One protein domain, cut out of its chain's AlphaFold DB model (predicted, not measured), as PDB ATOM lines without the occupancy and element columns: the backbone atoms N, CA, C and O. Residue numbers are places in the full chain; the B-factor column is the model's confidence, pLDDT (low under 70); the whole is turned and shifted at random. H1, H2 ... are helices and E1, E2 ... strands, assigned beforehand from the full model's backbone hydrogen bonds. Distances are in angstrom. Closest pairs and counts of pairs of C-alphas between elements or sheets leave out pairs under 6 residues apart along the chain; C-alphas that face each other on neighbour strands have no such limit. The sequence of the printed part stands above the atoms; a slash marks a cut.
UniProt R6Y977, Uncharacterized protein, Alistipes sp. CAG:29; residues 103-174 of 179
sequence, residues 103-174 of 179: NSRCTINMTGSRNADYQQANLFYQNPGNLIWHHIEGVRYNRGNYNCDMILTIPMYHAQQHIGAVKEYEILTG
ATOM      1  N   ASN A 103     -36.358   5.859 -34.308       92.50
ATOM      2  CA  ASN A 103     -35.404   5.562 -35.385       92.50
ATOM      3  C   ASN A 103     -34.081   4.945 -34.896       92.50
ATOM      4  O   ASN A 103     -33.271   4.546 -35.726       92.50
ATOM      5  N   SER A 104     -33.861   4.847 -33.581       95.38
ATOM      6  CA  SER A 104     -32.720   4.127 -33.000       95.38
ATOM      7  C   SER A 104     -32.995   2.638 -32.767       95.38
ATOM      8  O   SER A 104     -32.096   1.917 -32.344       95.38
ATOM      9  N   ARG A 105     -34.228   2.163 -33.002       96.50
ATOM     10  CA  ARG A 105     -34.599   0.781 -32.690       96.50
ATOM     11  C   ARG A 105     -33.819  -0.215 -33.551       96.50
ATOM     12  O   ARG A 105     -33.862  -0.142 -34.775       96.50
ATOM     13  N   CYS A 106     -33.193  -1.196 -32.912       96.81
ATOM     14  CA  CYS A 106     -32.459  -2.270 -33.581       96.81
ATOM     15  C   CYS A 106     -32.646  -3.612 -32.870       96.81
ATOM     16  O   CYS A 106     -32.899  -3.646 -31.671       96.81
ATOM     17  N   THR A 107     -32.483  -4.723 -33.585       97.06
ATOM     18  CA  THR A 107     -32.464  -6.063 -32.980       97.06
ATOM     19  C   THR A 107     -31.022  -6.527 -32.808       97.06
ATOM     20  O   THR A 107     -30.239  -6.458 -33.752       97.06
ATOM     21  N   ILE A 108     -30.687  -7.045 -31.628       97.19
ATOM     22  CA  ILE A 108     -29.377  -7.633 -31.330       97.19
ATOM     23  C   ILE A 108     -29.492  -9.120 -30.975       97.19
ATOM     24  O   ILE A 108     -30.568  -9.616 -30.616       97.19
ATOM     25  N   ASN A 109     -28.362  -9.825 -31.033       96.88
ATOM     26  CA  ASN A 109     -28.182 -11.071 -30.295       96.88
ATOM     27  C   ASN A 109     -27.699 -10.707 -28.888       96.88
ATOM     28  O   ASN A 109     -26.676 -10.039 -28.741       96.88
ATOM     29  N   MET A 110     -28.428 -11.138 -27.862       96.88
ATOM     30  CA  MET A 110     -28.049 -10.906 -26.472       96.88
ATOM     31  C   MET A 110     -26.809 -11.726 -26.125       96.88
ATOM     32  O   MET A 110     -26.798 -12.951 -26.264       96.88
ATOM     33  N   THR A 111     -25.766 -11.042 -25.667       95.69
ATOM     34  CA  THR A 111     -24.449 -11.647 -25.404       95.69
ATOM     35  C   THR A 111     -24.250 -12.077 -23.957       95.69
ATOM     36  O   THR A 111     -23.268 -12.753 -23.657       95.69
ATOM     37  N   GLY A 112     -25.130 -11.651 -23.047       95.38
ATOM     38  CA  GLY A 112     -24.874 -11.744 -21.611       95.38
ATOM     39  C   GLY A 112     -23.974 -10.620 -21.075       95.38
ATOM     40  O   GLY A 112     -23.554 -10.689 -19.925       95.38
ATOM     41  N   SER A 113     -23.653  -9.587 -21.866       96.19
ATOM     42  CA  SER A 113     -22.910  -8.398 -21.422       96.19
ATOM     43  C   SER A 113     -23.561  -7.117 -21.930       96.19
ATOM     44  O   SER A 113     -23.743  -6.939 -23.134       96.19
ATOM     45  N   ARG A 114     -23.876  -6.186 -21.020       94.31
ATOM     46  CA  ARG A 114     -24.477  -4.900 -21.411       94.31
ATOM     47  C   ARG A 114     -23.542  -4.121 -22.325       94.31
ATOM     48  O   ARG A 114     -23.991  -3.594 -23.333       94.31
ATOM     49  N   ASN A 115     -22.247  -4.092 -22.014       94.88
ATOM     50  CA  ASN A 115     -21.265  -3.400 -22.843       94.88
ATOM     51  C   ASN A 115     -21.210  -3.960 -24.276       94.88
ATOM     52  O   ASN A 115     -21.257  -3.191 -25.233       94.88
ATOM     53  N   ALA A 116     -21.163  -5.286 -24.443       96.25
ATOM     54  CA  ALA A 116     -21.128  -5.895 -25.775       96.25
ATOM     55  C   ALA A 116     -22.443  -5.688 -26.547       96.25
ATOM     56  O   ALA A 116     -22.431  -5.447 -27.754       96.25
ATOM     57  N   ASP A 117     -23.581  -5.708 -25.860       97.00
ATOM     58  CA  ASP A 117     -24.873  -5.379 -26.461       97.00
ATOM     59  C   ASP A 117     -24.959  -3.911 -26.893       97.00
ATOM     60  O   ASP A 117     -25.414  -3.614 -27.995       97.00
ATOM     61  N   TYR A 118     -24.477  -2.981 -26.062       95.31
ATOM     62  CA  TYR A 118     -24.427  -1.558 -26.401       95.31
ATOM     63  C   TYR A 118     -23.513  -1.303 -27.596       95.31
ATOM     64  O   TYR A 118     -23.838  -0.479 -28.448       95.31
ATOM     65  N   GLN A 119     -22.391  -2.019 -27.694       95.00
ATOM     66  CA  GLN A 119     -21.517  -1.958 -28.864       95.00
ATOM     67  C   GLN A 119     -22.239  -2.434 -30.125       95.00
ATOM     68  O   GLN A 119     -22.170  -1.737 -31.133       95.00
ATOM     69  N   GLN A 120     -22.983  -3.545 -30.063       96.25
ATOM     70  CA  GLN A 120     -23.814  -3.994 -31.187       96.25
ATOM     71  C   GLN A 120     -24.860  -2.943 -31.578       96.25
ATOM     72  O   GLN A 120     -24.977  -2.612 -32.752       96.25
ATOM     73  N   ALA A 121     -25.591  -2.386 -30.611       96.44
ATOM     74  CA  ALA A 121     -26.626  -1.387 -30.871       96.44
ATOM     75  C   ALA A 121     -26.053  -0.089 -31.474       96.44
ATOM     76  O   ALA A 121     -26.621   0.476 -32.410       96.44
ATOM     77  N   ASN A 122     -24.870   0.337 -31.020       95.56
ATOM     78  CA  ASN A 122     -24.170   1.507 -31.556       95.56
ATOM     79  C   ASN A 122     -23.746   1.358 -33.029       95.56
ATOM     80  O   ASN A 122     -23.495   2.373 -33.676       95.56
ATOM     81  N   LEU A 123     -23.690   0.136 -33.579       94.38
ATOM     82  CA  LEU A 123     -23.478  -0.074 -35.018       94.38
ATOM     83  C   LEU A 123     -24.696   0.348 -35.856       94.38
ATOM     84  O   LEU A 123     -24.538   0.666 -37.032       94.38
ATOM     85  N   PHE A 124     -25.898   0.351 -35.270       93.12
ATOM     86  CA  PHE A 124     -27.140   0.748 -35.943       93.12
ATOM     87  C   PHE A 124     -27.437   2.235 -35.780       93.12
ATOM     88  O   PHE A 124     -27.872   2.890 -36.727       93.12
ATOM     89  N   TYR A 125     -27.226   2.767 -34.578       92.94
ATOM     90  CA  TYR A 125     -27.487   4.166 -34.272       92.94
ATOM     91  C   TYR A 125     -26.467   4.684 -33.262       92.94
ATOM     92  O   TYR A 125     -26.311   4.124 -32.180       92.94
ATOM     93  N   GLN A 126     -25.791   5.786 -33.580       89.75
ATOM     94  CA  GLN A 126     -24.800   6.358 -32.677       89.75
ATOM     95  C   GLN A 126     -25.488   7.066 -31.503       89.75
ATOM     96  O   GLN A 126     -26.192   8.058 -31.692       89.75
ATOM     97  N   ASN A 127     -25.280   6.570 -30.280       89.00
ATOM     98  CA  ASN A 127     -25.827   7.206 -29.084       89.00
ATOM     99  C   ASN A 127     -25.235   8.626 -28.906       89.00
ATOM    100  O   ASN A 127     -24.014   8.755 -28.792       89.00
ATOM    101  N   PRO A 128     -26.069   9.685 -28.830       84.75
ATOM    102  CA  PRO A 128     -25.617  11.068 -28.654       84.75
ATOM    103  C   PRO A 128     -25.010  11.366 -27.268       84.75
ATOM    104  O   PRO A 128     -24.528  12.471 -27.034       84.75
ATOM    105  N   GLY A 129     -25.023  10.404 -26.338       86.44
ATOM    106  CA  GLY A 129     -24.322  10.455 -25.051       86.44
ATOM    107  C   GLY A 129     -25.186  10.857 -23.853       86.44
ATOM    108  O   GLY A 129     -24.822  10.567 -22.717       86.44
ATOM    109  N   ASN A 130     -26.354  11.466 -24.073       90.50
ATOM    110  CA  ASN A 130     -27.322  11.813 -23.021       90.50
ATOM    111  C   ASN A 130     -28.488  10.810 -22.898       90.50
ATOM    112  O   ASN A 130     -29.397  11.016 -22.091       90.50
ATOM    113  N   LEU A 131     -28.473   9.747 -23.702       94.88
ATOM    114  CA  LEU A 131     -29.494   8.703 -23.744       94.88
ATOM    115  C   LEU A 131     -28.914   7.365 -23.291       94.88
ATOM    116  O   LEU A 131     -27.702   7.146 -23.314       94.88
ATOM    117  N   ILE A 132     -29.795   6.452 -22.896       95.00
ATOM    118  CA  ILE A 132     -29.426   5.102 -22.473       95.00
ATOM    119  C   ILE A 132     -30.051   4.106 -23.437       95.00
ATOM    120  O   ILE A 132     -31.209   4.246 -23.827       95.00
ATOM    121  N   TRP A 133     -29.275   3.094 -23.807       96.50
ATOM    122  CA  TRP A 133     -29.792   1.932 -24.506       96.50
ATOM    123  C   TRP A 133     -30.659   1.100 -23.564       96.50
ATOM    124  O   TRP A 133     -30.183   0.614 -22.541       96.50
ATOM    125  N   HIS A 134     -31.922   0.930 -23.926       96.75
ATOM    126  CA  HIS A 134     -32.864   0.075 -23.227       96.75
ATOM    127  C   HIS A 134     -33.082  -1.214 -24.008       96.75
ATOM    128  O   HIS A 134     -33.412  -1.174 -25.193       96.75
ATOM    129  N   HIS A 135     -32.919  -2.346 -23.327       97.12
ATOM    130  CA  HIS A 135     -33.349  -3.653 -23.805       97.12
ATOM    131  C   HIS A 135     -34.864  -3.788 -23.639       97.12
ATOM    132  O   HIS A 135     -35.347  -3.865 -22.509       97.12
ATOM    133  N   ILE A 136     -35.587  -3.828 -24.758       95.88
ATOM    134  CA  ILE A 136     -37.043  -3.988 -24.796       95.88
ATOM    135  C   ILE A 136     -37.407  -5.412 -24.371       95.88
ATOM    136  O   ILE A 136     -36.883  -6.383 -24.918       95.88
ATOM    137  N   GLU A 137     -38.330  -5.533 -23.420       94.69
ATOM    138  CA  GLU A 137     -38.821  -6.812 -22.906       94.69
ATOM    139  C   GLU A 137     -39.532  -7.664 -23.967       94.69
ATOM    140  O   GLU A 137     -40.041  -7.170 -24.978       94.69
ATOM    141  N   GLY A 138     -39.608  -8.969 -23.711       93.94
ATOM    142  CA  GLY A 138     -40.057  -9.970 -24.669       93.94
ATOM    143  C   GLY A 138     -38.893 -10.575 -25.449       93.94
ATOM    144  O   GLY A 138     -38.949 -10.633 -26.680       93.94
ATOM    145  N   VAL A 139     -37.846 -11.023 -24.743       95.94
ATOM    146  CA  VAL A 139     -36.704 -11.743 -25.337       95.94
ATOM    147  C   VAL A 139     -37.195 -12.945 -26.151       95.94
ATOM    148  O   VAL A 139     -37.995 -13.760 -25.691       95.94
ATOM    149  N   ARG A 140     -36.698 -13.070 -27.385       96.75
ATOM    150  CA  ARG A 140     -37.112 -14.104 -28.349       96.75
ATOM    151  C   ARG A 140     -35.982 -15.101 -28.558       96.75
ATOM    152  O   ARG A 140     -34.849 -14.685 -28.749       96.75
ATOM    153  N   TYR A 141     -36.271 -16.397 -28.602       95.75
ATOM    154  CA  TYR A 141     -35.281 -17.403 -28.994       95.75
ATOM    155  C   TYR A 141     -35.431 -17.751 -30.478       95.75
ATOM    156  O   TYR A 141     -36.499 -18.189 -30.907       95.75
ATOM    157  N   ASN A 142     -34.380 -17.550 -31.272       92.19
ATOM    158  CA  ASN A 142     -34.380 -17.836 -32.704       92.19
ATOM    159  C   ASN A 142     -33.041 -18.436 -33.150       92.19
ATOM    160  O   ASN A 142     -31.978 -17.866 -32.909       92.19
ATOM    161  N   ARG A 143     -33.093 -19.588 -33.836       88.62
ATOM    162  CA  ARG A 143     -31.924 -20.267 -34.437       88.62
ATOM    163  C   ARG A 143     -30.717 -20.370 -33.490       88.62
ATOM    164  O   ARG A 143     -29.599 -20.039 -33.873       88.62
ATOM    165  N   GLY A 144     -30.941 -20.800 -32.250       91.69
ATOM    166  CA  GLY A 144     -29.858 -20.980 -31.278       91.69
ATOM    167  C   GLY A 144     -29.494 -19.738 -30.461       91.69
ATOM    168  O   GLY A 144     -28.712 -19.863 -29.526       91.69
ATOM    169  N   ASN A 145     -30.060 -18.566 -30.768       94.69
ATOM    170  CA  ASN A 145     -29.708 -17.299 -30.129       94.69
ATOM    171  C   ASN A 145     -30.901 -16.682 -29.397       94.69
ATOM    172  O   ASN A 145     -32.045 -16.817 -29.826       94.69
ATOM    173  N   TYR A 146     -30.618 -15.960 -28.315       97.00
ATOM    174  CA  TYR A 146     -31.590 -15.084 -27.668       97.00
ATOM    175  C   TYR A 146     -31.477 -13.681 -28.266       97.00
ATOM    176  O   TYR A 146     -30.400 -13.091 -28.298       97.00
ATOM    177  N   ASN A 147     -32.589 -13.157 -28.760       97.56
ATOM    178  CA  ASN A 147     -32.701 -11.881 -29.442       97.56
ATOM    179  C   ASN A 147     -33.510 -10.890 -28.618       97.56
ATOM    180  O   ASN A 147     -34.548 -11.235 -28.053       97.56
ATOM    181  N   CYS A 148     -33.072  -9.639 -28.647       96.38
ATOM    182  CA  CYS A 148     -33.744  -8.522 -27.999       96.38
ATOM    183  C   CYS A 148     -33.782  -7.338 -28.956       96.38
ATOM    184  O   CYS A 148     -32.826  -7.113 -29.701       96.38
ATOM    185  N   ASP A 149     -34.870  -6.572 -28.919       97.00
ATOM    186  CA  ASP A 149     -34.859  -5.244 -29.519       97.00
ATOM    187  C   ASP A 149     -34.264  -4.253 -28.520       97.00
ATOM    188  O   ASP A 149     -34.506  -4.344 -27.320       97.00
ATOM    189  N   MET A 150     -33.484  -3.302 -29.006       97.19
ATOM    190  CA  MET A 150     -32.936  -2.212 -28.218       97.19
ATOM    191  C   MET A 150     -33.391  -0.888 -28.798       97.19
ATOM    192  O   MET A 150     -33.587  -0.765 -30.006       97.19
ATOM    193  N   ILE A 151     -33.571   0.099 -27.930       97.38
ATOM    194  CA  ILE A 151     -33.960   1.456 -28.306       97.38
ATOM    195  C   ILE A 151     -33.302   2.456 -27.360       97.38
ATOM    196  O   ILE A 151     -33.144   2.180 -26.170       97.38
ATOM    197  N   LEU A 152     -32.911   3.623 -27.866       96.88
ATOM    198  CA  LEU A 152     -32.464   4.708 -27.003       96.88
ATOM    199  C   LEU A 152     -33.656   5.336 -26.291       96.88
ATOM    200  O   LEU A 152     -34.676   5.653 -26.905       96.88
ATOM    201  N   THR A 153     -33.499   5.561 -24.993       96.06
ATOM    202  CA  THR A 153     -34.503   6.188 -24.137       96.06
ATOM    203  C   THR A 153     -33.861   7.188 -23.184       96.06
ATOM    204  O   THR A 153     -32.662   7.130 -22.892       96.06
ATOM    205  N   ILE A 154     -34.670   8.098 -22.644       94.31
ATOM    206  CA  ILE A 154     -34.220   8.989 -21.574       94.31
ATOM    207  C   ILE A 154     -33.967   8.211 -20.261       94.31
ATOM    208  O   ILE A 154     -34.729   7.288 -19.939       94.31
ATOM    209  N   PRO A 155     -32.962   8.601 -19.446       93.81
ATOM    210  CA  PRO A 155     -32.616   7.893 -18.209       93.81
ATOM    211  C   PRO A 155     -33.755   7.774 -17.193       93.81
ATOM    212  O   PRO A 155     -33.948   6.720 -16.596       93.81
ATOM    213  N   MET A 156     -34.542   8.840 -17.012       92.94
ATOM    214  CA  MET A 156     -35.652   8.850 -16.051       92.94
ATOM    215  C   MET A 156     -36.732   7.817 -16.407       92.94
ATOM    216  O   MET A 156     -37.299   7.199 -15.511       92.94
ATOM    217  N   TYR A 157     -37.001   7.617 -17.701       94.81
ATOM    218  CA  TYR A 157     -37.966   6.619 -18.164       94.81
ATOM    219  C   TYR A 157     -37.418   5.198 -18.009       94.81
ATOM    220  O   TYR A 157     -38.135   4.311 -17.555       94.81
ATOM    221  N   HIS A 158     -36.126   5.009 -18.302       94.62
ATOM    222  CA  HIS A 158     -35.426   3.735 -18.126       94.62
ATOM    223  C   HIS A 158     -35.351   3.284 -16.661       94.62
ATOM    224  O   HIS A 158     -35.370   2.095 -16.374       94.62
ATOM    225  N   ALA A 159     -35.272   4.224 -15.718       92.69
ATOM    226  CA  ALA A 159     -35.121   3.930 -14.293       92.69
ATOM    227  C   ALA A 159     -36.405   3.426 -13.605       92.69
ATOM    228  O   ALA A 159     -36.386   3.145 -12.405       92.69
ATOM    229  N   GLN A 160     -37.529   3.336 -14.322       93.31
ATOM    230  CA  GLN A 160     -38.772   2.807 -13.765       93.31
ATOM    231  C   GLN A 160     -38.613   1.351 -13.318       93.31
ATOM    232  O   GLN A 160     -37.823   0.601 -13.877       93.31
ATOM    233  N   GLN A 161     -39.394   0.913 -12.333       91.44
ATOM    234  CA  GLN A 161     -39.364  -0.482 -11.905       91.44
ATOM    235  C   GLN A 161     -40.119  -1.375 -12.904       91.44
ATOM    236  O   GLN A 161     -41.343  -1.304 -13.002       91.44
ATOM    237  N   HIS A 162     -39.397  -2.254 -13.593       93.44
ATOM    238  CA  HIS A 162     -39.920  -3.201 -14.586       93.44
ATOM    239  C   HIS A 162     -39.108  -4.513 -14.546       93.44
ATOM    240  O   HIS A 162     -38.078  -4.567 -13.871       93.44
ATOM    241  N   ILE A 163     -39.587  -5.592 -15.181       88.69
ATOM    242  CA  ILE A 163     -38.866  -6.885 -15.203       88.69
ATOM    243  C   ILE A 163     -37.562  -6.750 -16.004       88.69
ATOM    244  O   ILE A 163     -36.524  -7.195 -15.526       88.69
ATOM    245  N   GLY A 164     -37.593  -6.049 -17.141       91.81
ATOM    246  CA  GLY A 164     -36.428  -5.760 -17.984       91.81
ATOM    247  C   GLY A 164     -35.953  -6.976 -18.778       91.81
ATOM    248  O   GLY A 164     -35.797  -8.067 -18.232       91.81
ATOM    249  N   ALA A 165     -35.651  -6.794 -20.067       94.88
ATOM    250  CA  ALA A 165     -35.269  -7.908 -20.944       94.88
ATOM    251  C   ALA A 165     -33.968  -8.593 -20.495       94.88
ATOM    252  O   ALA A 165     -33.793  -9.796 -20.668       94.88
ATOM    253  N   VAL A 166     -33.068  -7.845 -19.845       94.88
ATOM    254  CA  VAL A 166     -31.879  -8.420 -19.206       94.88
ATOM    255  C   VAL A 166     -32.276  -9.505 -18.206       94.88
ATOM    256  O   VAL A 166     -31.703 -10.590 -18.234       94.88
ATOM    257  N   LYS A 167     -33.289  -9.266 -17.363       94.19
ATOM    258  CA  LYS A 167     -33.719 -10.264 -16.384       94.19
ATOM    259  C   LYS A 167     -34.370 -11.473 -17.045       94.19
ATOM    260  O   LYS A 167     -34.153 -12.593 -16.592       94.19
ATOM    261  N   GLU A 168     -35.147 -11.256 -18.102       95.25
ATOM    262  CA  GLU A 168     -35.731 -12.343 -18.894       95.25
ATOM    263  C   GLU A 168     -34.641 -13.243 -19.476       95.25
ATOM    264  O   GLU A 168     -34.716 -14.460 -19.333       95.25
ATOM    265  N   TYR A 169     -33.587 -12.658 -20.050       96.44
ATOM    266  CA  TYR A 169     -32.435 -13.414 -20.535       96.44
ATOM    267  C   TYR A 169     -31.771 -14.226 -19.421       96.44
ATOM    268  O   TYR A 169     -31.484 -15.407 -19.619       96.44
ATOM    269  N   GLU A 170     -31.538 -13.628 -18.248       95.75
ATOM    270  CA  GLU A 170     -30.927 -14.349 -17.123       95.75
ATOM    271  C   GLU A 170     -31.778 -15.549 -16.690       95.75
ATOM    272  O   GLU A 170     -31.244 -16.611 -16.384       95.75
ATOM    273  N   ILE A 171     -33.106 -15.401 -16.692       94.50
ATOM    274  CA  ILE A 171     -34.040 -16.487 -16.364       94.50
ATOM    275  C   ILE A 171     -34.008 -17.578 -17.440       94.50
ATOM    276  O   ILE A 171     -33.962 -18.759 -17.109       94.50
ATOM    277  N   LEU A 172     -34.025 -17.195 -18.720       94.62
ATOM    278  CA  LEU A 172     -34.056 -18.130 -19.848       94.62
ATOM    279  C   LEU A 172     -32.743 -18.908 -20.015       94.62
ATOM    280  O   LEU A 172     -32.756 -20.051 -20.467       94.62
ATOM    281  N   THR A 173     -31.609 -18.298 -19.667       94.31
ATOM    282  CA  THR A 173     -30.275 -18.890 -19.859       94.31
ATOM    283  C   THR A 173     -29.657 -19.464 -18.590       94.31
ATOM    284  O   THR A 173     -28.736 -20.270 -18.685       94.31
ATOM    285  N   GLY A 174     -30.118 -19.039 -17.410       94.19
ATOM    286  CA  GLY A 174     -29.463 -19.322 -16.132       94.19
ATOM    287  C   GLY A 174     -28.160 -18.545 -15.906       94.19
ATOM    288  O   GLY A 174     -27.505 -18.751 -14.886       94.19
TER     289      GLY A 174
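AT A GLANCE: This is residues 103 to 174 of the 179 residues of an uncharacterized protein of Alistipes sp. CAG:29 (UniProt R6Y977). A strongly twisted antiparallel sheet, E1, E3, E2, has H1 and H3 over one face: two layers, helices and sheet. H1 runs across the strands and H3 along E2; short H2 only grazes the sheet. The printed part has 72 residues, ordered E1, H1, E2, E3, H2, H3, of mixed class, compact, radius of gyration of the C-alphas 11.8 A, spans 32 by 28 by 19 A.

IN THESE COORDINATES: E3, residues 145 to 153, measures 24.7 A; E2, residues 132 to 142, 25.6 A, bends by 72 degrees at residue 138. E1, residues 103 to 109, begins at C-alpha (-35.404, 5.562, -35.385). H1 is residues 114 to 122, H2 155 to 158, and H3 165 to 173, ending at C-alpha (-30.275, -18.890, -19.859).

HOW THE PARTS SIT: E3 pairs with E1 (N 106 and O 150, 3.0 A) and, as a hairpin, E2 (N 136 and O 149, 2.8 A). E1, H1, E2 form a split strand-helix-strand unit, E3 between its same-way strands, crossover right-handed. H1's height over the sheet is 8.0 A, H3's 8.4 A; the closest C-alphas of E2 and H3, Glu 137 and Ala 165, are 4.2 A apart. Every O i to N i+4 pair is within hydrogen-bond range in H1 and H3; H2 is too short for one.

THE WHOLE: The farthest C-alphas, Arg 143 and Met 156, are 34.6 A apart. The printed part has no cut or long link; no printed residue is under 70 in pLDDT.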